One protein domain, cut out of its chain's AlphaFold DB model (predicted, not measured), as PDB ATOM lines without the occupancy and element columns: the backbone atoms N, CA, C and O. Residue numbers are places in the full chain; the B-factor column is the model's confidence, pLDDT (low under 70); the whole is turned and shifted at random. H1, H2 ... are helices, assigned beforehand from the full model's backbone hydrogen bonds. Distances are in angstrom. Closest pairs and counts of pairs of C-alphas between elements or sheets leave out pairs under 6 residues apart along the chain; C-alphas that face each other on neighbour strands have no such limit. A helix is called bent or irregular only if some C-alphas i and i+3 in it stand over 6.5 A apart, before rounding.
ATOM      1  N   GLU A  56      75.498 130.925 106.212       83.62
ATOM      2  CA  GLU A  56      76.856 131.471 106.366       83.62
ATOM      3  C   GLU A  56      77.255 131.611 107.842       83.62
ATOM      4  O   GLU A  56      78.392 131.334 108.221       83.62
ATOM      5  N   GLN A  57      76.309 132.003 108.700       83.19
ATOM      6  CA  GLN A  57      76.532 132.129 110.142       83.19
ATOM      7  C   GLN A  57      76.741 130.760 110.799       83.19
ATOM      8  O   GLN A  57      77.557 130.633 111.710       83.19
ATOM      9  N   ARG A  58      76.032 129.727 110.325       82.88
ATOM     10  CA  ARG A  58      76.217 128.344 110.778       82.88
ATOM     11  C   ARG A  58      77.601 127.821 110.392       82.88
ATOM     12  O   ARG A  58      78.309 127.324 111.261       82.88
ATOM     13  N   ALA A  59      78.008 128.020 109.139       84.25
ATOM     14  CA  ALA A  59      79.340 127.644 108.666       84.25
ATOM     15  C   ALA A  59      80.448 128.352 109.465       84.25
ATOM     16  O   ALA A  59      81.396 127.712 109.916       84.25
ATOM     17  N   MET A  60      80.296 129.656 109.716       91.00
ATOM     18  CA  MET A  60      81.230 130.413 110.552       91.00
ATOM     19  C   MET A  60      81.296 129.854 111.978       91.00
ATOM     20  O   MET A  60      82.384 129.653 112.508       91.00
ATOM     21  N   ARG A  61      80.147 129.539 112.594       87.44
ATOM     22  CA  ARG A  61      80.099 128.935 113.933       87.44
ATOM     23  C   ARG A  61      80.847 127.602 113.984       87.44
ATOM     24  O   ARG A  61      81.602 127.377 114.924       87.44
ATOM     25  N   GLU A  62      80.666 126.743 112.986       89.12
ATOM     26  CA  GLU A  62      81.367 125.456 112.896       89.12
ATOM     27  C   GLU A  62      82.885 125.629 112.762       89.12
ATOM     28  O   GLU A  62      83.648 124.924 113.426       89.12
ATOM     29  N   VAL A  63      83.338 126.578 111.935       95.62
ATOM     30  CA  VAL A  63      84.767 126.899 111.797       95.62
ATOM     31  C   VAL A  63      85.331 127.409 113.121       95.62
ATOM     32  O   VAL A  63      86.361 126.907 113.568       95.62
ATOM     33  N   THR A  64      84.638 128.332 113.792       94.19
ATOM     34  CA  THR A  64      85.047 128.848 115.106       94.19
ATOM     35  C   THR A  64      85.127 127.742 116.153       94.19
ATOM     36  O   THR A  64      86.091 127.697 116.912       94.19
ATOM     37  N   GLN A  65      84.166 126.813 116.184       91.94
ATOM     38  CA  GLN A  65      84.195 125.673 117.105       91.94
ATOM     39  C   GLN A  65      85.391 124.755 116.839       91.94
ATOM     40  O   GLN A  65      86.107 124.401 117.771       91.94
ATOM     41  N   LYS A  66      85.652 124.409 115.571       96.38
ATOM     42  CA  LYS A  66      86.820 123.598 115.195       96.38
ATOM     43  C   LYS A  66      88.129 124.287 115.567       96.38
ATOM     44  O   LYS A  66      89.015 123.633 116.111       96.38
ATOM     45  N   LEU A  67      88.233 125.590 115.305       97.25
ATOM     46  CA  LEU A  67      89.398 126.393 115.661       97.25
ATOM     47  C   LEU A  67      89.597 126.439 117.178       97.25
ATOM     48  O   LEU A  67      90.705 126.209 117.644       97.25
ATOM     49  N   HIS A  68      88.530 126.668 117.944       94.06
ATOM     50  CA  HIS A  68      88.578 126.655 119.403       94.06
ATOM     51  C   HIS A  68      89.045 125.296 119.935       94.06
ATOM     52  O   HIS A  68      89.977 125.244 120.727       94.06
ATOM     53  N   SER A  69      88.479 124.185 119.452       93.75
ATOM     54  CA  SER A  69      88.929 122.848 119.856       93.75
ATOM     55  C   SER A  69      90.372 122.550 119.445       93.75
ATOM     56  O   SER A  69      91.056 121.810 120.144       93.75
ATOM     57  N   ALA A  70      90.844 123.069 118.310       93.94
ATOM     58  CA  ALA A  70      92.244 122.938 117.913       93.94
ATOM     59  C   ALA A  70      93.164 123.755 118.833       93.94
ATOM     60  O   ALA A  70      94.176 123.236 119.287       93.94
ATOM     61  N   ALA A  71      92.778 124.990 119.161       91.56
ATOM     62  CA  ALA A  71      93.512 125.844 120.087       91.56
ATOM     63  C   ALA A  71      93.581 125.235 121.494       91.56
ATOM     64  O   ALA A  71      94.653 125.211 122.081       91.56
ATOM     65  N   MET A  72      92.476 124.686 122.009       92.25
ATOM     66  CA  MET A  72      92.456 124.029 123.321       92.25
ATOM     67  C   MET A  72      93.380 122.811 123.369       92.25
ATOM     68  O   MET A  72      94.148 122.685 124.311       92.25
ATOM     69  N   ARG A  73      93.392 121.972 122.324       87.31
ATOM     70  CA  ARG A  73      94.345 120.848 122.235       87.31
ATOM     71  C   ARG A  73      95.799 121.308 122.214       87.31
ATOM     72  O   ARG A  73      96.668 120.620 122.730       87.31
ATOM     73  N   GLU A  74      96.072 122.443 121.582       85.50
ATOM     74  CA  GLU A  74      97.419 123.004 121.540       85.50
ATOM     75  C   GLU A  74      97.834 123.594 122.894       85.50
ATOM     76  O   GLU A  74      98.981 123.435 123.297       85.50
ATOM     77  N   VAL A  75      96.897 124.207 123.623       83.19
ATOM     78  CA  VAL A  75      97.102 124.635 125.015       83.19
ATOM     79  C   VAL A  75      97.381 123.427 125.908       83.19
ATOM     80  O   VAL A  75      98.404 123.421 126.579       83.19
ATOM     81  N   GLU A  76      96.557 122.377 125.846       79.75
ATOM     82  CA  GLU A  76      96.775 121.123 126.589       79.75
ATOM     83  C   GLU A  76      98.154 120.521 126.268       79.75
ATOM     84  O   GLU A  76      98.906 120.156 127.164       79.75
ATOM     85  N   ARG A  77      98.553 120.506 124.990       76.75
ATOM     86  CA  ARG A  77      99.872 120.025 124.557       76.75
ATOM     87  C   ARG A  77     101.035 120.846 125.133       76.75
ATOM     88  O   ARG A  77     102.097 120.282 125.397       76.75
ATOM     89  N   LEU A  78     100.864 122.162 125.274       72.56
ATOM     90  CA  LEU A  78     101.837 123.062 125.904       72.56
ATOM     91  C   LEU A  78     101.832 122.956 127.433       72.56
ATOM     92  O   LEU A  78     102.848 123.250 128.050       72.56
ATOM     93  N   GLU A  79     100.718 122.555 128.044       65.88
ATOM     94  CA  GLU A  79     100.635 122.263 129.479       65.88
ATOM     95  C   GLU A  79     101.262 120.895 129.813       65.88
ATOM     96  O   GLU A  79     101.888 120.748 130.860       65.88
ATOM     97  N   GLU A  80     101.147 119.910 128.915       64.75
ATOM     98  CA  GLU A  80     101.731 118.567 129.059       64.75
ATOM     99  C   GLU A  80     103.238 118.518 128.759       64.75
ATOM    100  O   GLU A  80     103.970 117.715 129.343       64.75
ATOM    101  N   GLN A  81     103.729 119.370 127.856       58.84
ATOM    102  CA  GLN A  81     105.160 119.606 127.692       58.84
ATOM    103  C   GLN A  81     105.567 120.659 128.716       58.84
ATOM    104  O   GLN A  81     105.346 121.836 128.460       58.84
ATOM    105  N   GLU A  82     106.163 120.266 129.852       56.12
ATOM    106  CA  GLU A  82     106.849 121.215 130.746       56.12
ATOM    107  C   GLU A  82     107.624 122.207 129.875       56.12
ATOM    108  O   GLU A  82     108.558 121.811 129.172       56.12
ATOM    109  N   ALA A  83     107.171 123.465 129.826       58.94
ATOM    110  CA  ALA A  83     107.777 124.450 128.952       58.94
ATOM    111  C   ALA A  83     109.266 124.497 129.291       58.94
ATOM    112  O   ALA A  83     109.627 124.861 130.414       58.94
ATOM    113  N   ASP A  84     110.112 124.081 128.340       67.38
ATOM    114  CA  ASP A  84     111.556 124.058 128.546       67.38
ATOM    115  C   ASP A  84     111.981 125.421 129.102       67.38
ATOM    116  O   ASP A  84     111.473 126.474 128.698       67.38
ATOM    117  N   VAL A  85     112.905 125.406 130.060       68.62
ATOM    118  CA  VAL A  85     113.392 126.589 130.780       68.62
ATOM    119  C   VAL A  85     113.814 127.692 129.801       68.62
ATOM    120  O   VAL A  85     113.729 128.880 130.123       68.62
ATOM    121  N   LYS A  86     114.227 127.313 128.584       75.50
ATOM    122  CA  LYS A  86     114.478 128.224 127.467       75.50
ATOM    123  C   LYS A  86     113.228 128.988 127.015       75.50
ATOM    124  O   LYS A  86     113.267 130.212 126.994       75.50
ATOM    125  N   THR A  87     112.117 128.311 126.732       79.81
ATOM    126  CA  THR A  87     110.851 128.934 126.306       79.81
ATOM    127  C   THR A  87     110.312 129.894 127.367       79.81
ATOM    128  O   THR A  87     109.883 130.999 127.043       79.81
ATOM    129  N   ILE A  88     110.401 129.528 128.652       83.38
ATOM    130  CA  ILE A  88     109.998 130.414 129.757       83.38
ATOM    131  C   ILE A  88     110.902 131.656 129.823       83.38
ATOM    132  O   ILE A  88     110.409 132.772 130.023       83.38
ATOM    133  N   ARG A  89     112.219 131.496 129.632       80.62
ATOM    134  CA  ARG A  89     113.164 132.626 129.580       80.62
ATOM    135  C   ARG A  89     112.895 133.549 128.400       80.62
ATOM    136  O   ARG A  89     112.864 134.761 128.604       80.62
ATOM    137  N   ASP A  90     112.679 132.989 127.217       89.25
ATOM    138  CA  ASP A  90     112.453 133.747 125.987       89.25
ATOM    139  C   ASP A  90     111.139 134.541 126.086       89.25
ATOM    140  O   ASP A  90     111.119 135.747 125.837       89.25
ATOM    141  N   LEU A  91     110.062 133.922 126.588       91.19
ATOM    142  CA  LEU A  91     108.800 134.622 126.853       91.19
ATOM    143  C   LEU A  91     108.948 135.708 127.930       91.19
ATOM    144  O   LEU A  91     108.393 136.799 127.793       91.19
ATOM    145  N   THR A  92     109.737 135.459 128.978       92.19
ATOM    146  CA  THR A  92     110.024 136.463 130.018       92.19
ATOM    147  C   THR A  92     110.796 137.659 129.458       92.19
ATOM    148  O   THR A  92     110.528 138.797 129.850       92.19
ATOM    149  N   ALA A  93     111.748 137.426 128.551       93.50
ATOM    150  CA  ALA A  93     112.499 138.485 127.882       93.50
ATOM    151  C   ALA A  93     111.576 139.348 127.009       93.50
ATOM    152  O   ALA A  93     111.546 140.567 127.179       93.50
ATOM    153  N   LEU A  94     110.726 138.715 126.193       95.31
ATOM    154  CA  LEU A  94     109.757 139.413 125.342       95.31
ATOM    155  C   LEU A  94     108.775 140.270 126.155       95.31
ATOM    156  O   LEU A  94     108.520 141.423 125.814       95.31
ATOM    157  N   VAL A  95     108.264 139.760 127.281       95.25
ATOM    158  CA  VAL A  95     107.376 140.537 128.168       95.25
ATOM    159  C   VAL A  95     108.093 141.744 128.789       95.25
ATOM    160  O   VAL A  95     107.473 142.790 129.005       95.25
ATOM    161  N   ARG A  96     109.395 141.646 129.084       91.75
ATOM    162  CA  ARG A  96     110.182 142.787 129.587       91.75
ATOM    163  C   ARG A  96     110.376 143.855 128.518       91.75
ATOM    164  O   ARG A  96     110.190 145.028 128.829       91.75
ATOM    165  N   GLU A  97     110.701 143.456 127.294       95.06
ATOM    166  CA  GLU A  97     110.858 144.375 126.161       95.06
ATOM    167  C   GLU A  97     109.547 145.103 125.850       95.06
ATOM    168  O   GLU A  97     109.527 146.329 125.759       95.06
ATOM    169  N   LEU A  98     108.420 144.384 125.809       92.06
ATOM    170  CA  LEU A  98     107.103 144.996 125.607       92.06
ATOM    171  C   LEU A  98     106.747 146.000 126.711       92.06
ATOM    172  O   LEU A  98     106.217 147.072 126.425       92.06
ATOM    173  N   ASN A  99     107.072 145.696 127.968       88.81
ATOM    174  CA  ASN A  99     106.866 146.633 129.074       88.81
ATOM    175  C   ASN A  99     107.771 147.869 128.991       88.81
ATOM    176  O   ASN A  99     107.363 148.941 129.435       88.81
ATOM    177  N   GLN A 100     108.991 147.740 128.466       87.19
ATOM    178  CA  GLN A 100     109.885 148.878 128.239       87.19
ATOM    179  C   GLN A 100     109.351 149.762 127.112       87.19
ATOM    180  O   GLN A 100     109.203 150.962 127.313       87.19
ATOM    181  N   LEU A 101     108.945 149.166 125.988       85.56
ATOM    182  CA  LEU A 101     108.330 149.890 124.872       85.56
ATOM    183  C   LEU A 101     107.049 150.623 125.295       85.56
ATOM    184  O   LEU A 101     106.873 151.793 124.975       85.56
ATOM    185  N   ALA A 102     106.184 149.975 126.080       78.44
ATOM    186  CA  ALA A 102     104.967 150.601 126.599       78.44
ATOM    187  C   ALA A 102     105.242 151.756 127.581       78.44
ATOM    188  O   ALA A 102     104.398 152.640 127.741       78.44
ATOM    189  N   LYS A 103     106.394 151.751 128.267       77.62
ATOM    190  CA  LYS A 103     106.831 152.872 129.111       77.62
ATOM    191  C   LYS A 103     107.370 154.024 128.267       77.62
ATOM    192  O   LYS A 103     106.937 155.148 128.491       77.62
ATOM    193  N   CYS A 104     108.205 153.736 127.269       69.12
ATOM    194  CA  CYS A 104     108.702 154.746 126.333       69.12
ATOM    195  C   CYS A 104     107.548 155.458 125.601       69.12
ATOM    196  O   CYS A 104     107.510 156.682 125.582       69.12
ATOM    197  N   ASP A 105     106.529 154.724 125.130       70.81
ATOM    198  CA  ASP A 105     105.352 155.322 124.466       70.81
ATOM    199  C   ASP A 105     104.518 156.232 125.396       70.81
ATOM    200  O   ASP A 105     103.807 157.130 124.942       70.81
ATOM    201  N   ARG A 106     104.586 156.035 126.722       60.66
ATOM    202  CA  ARG A 106     103.966 156.961 127.685       60.66
ATOM    203  C   ARG A 106     104.803 158.218 127.901       60.66
ATOM    204  O   ARG A 106     104.219 159.289 128.047       60.66
ATOM    205  N   GLU A 107     106.126 158.087 127.937       58.53
ATOM    206  CA  GLU A 107     107.056 159.199 128.161       58.53
ATOM    207  C   GLU A 107     107.069 160.167 126.959       58.53
ATOM    208  O   GLU A 107     106.887 161.373 127.155       58.53
ATOM    209  N   ASP A 108     107.084 159.651 125.724       54.44
ATOM    210  CA  ASP A 108     107.015 160.456 124.489       54.44
ATOM    211  C   ASP A 108     105.722 161.288 124.382       54.44
ATOM    212  O   ASP A 108     105.723 162.434 123.909       54.44
ATOM    213  N   ARG A 109     104.594 160.756 124.878       49.25
ATOM    214  CA  ARG A 109     103.316 161.491 124.943       49.25
ATOM    215  C   ARG A 109     103.316 162.592 125.998       49.25
ATOM    216  O   ARG A 109     102.619 163.589 125.820       49.25
ATOM    217  N   THR A 110     104.065 162.440 127.089       51.34
ATOM    218  CA  THR A 110     104.193 163.492 128.111       51.34
ATOM    219  C   THR A 110     105.164 164.603 127.714       51.34
ATOM    220  O   THR A 110     104.975 165.742 128.141       51.34
TER     221      THR A 110
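This is residues 56 to 110 of the 126 residues of an uncharacterized protein of Oscillibacter sp. MM35 (UniProt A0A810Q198). What shape do these atoms make? Two long helices, H2 and H1, form the two arms of a wide, open V, joined at its base by residues 81 to 84, with no contact between the arms. What is it built of, and how large is it? The printed part has 55 residues with two named helices, H1 then H2 along the chain, and no named strand; its class is all helix. It is extended, with a radius of gyration of the C-alphas of 18.3 A, and flat, spanning 48 by 34 by 8 A.

Where is the longest helix? H2 holds residues 85 to 110 and measures 38.1 A from first to last C-alpha, from C-alpha 85 at (113.392, 126.589, 130.780) to C-alpha 110 at (104.193, 163.492, 128.111). Where is the other helix? H1 holds residues 56 to 80 and measures 36.1 A, beginning with C-alpha 56 at (76.856, 131.471, 106.366).

How do H2 and H1 stand to each other? They are apart, with no C-alpha of the one within 8 A of the other. The link between them, four residues, is tight. What do the backbones show? In H1 every O i to N i+4 pair is within hydrogen-bond range; in H2 20 of 22 are. Neither helix is bent.

How far does it reach? The two C-alphas farthest apart, those of Arg 58 and Thr 110, are 48.2 A apart. Residues 56 to 110 stand free, with no C-alpha 8 or more residues away along the chain within 10 A. Is there a cut? The printed part has no cut. Where is confidence low? The mean pLDDT of the printed part is 81.0, and 13 residues are under 70: 79 to 85, 104, and 106 to 110.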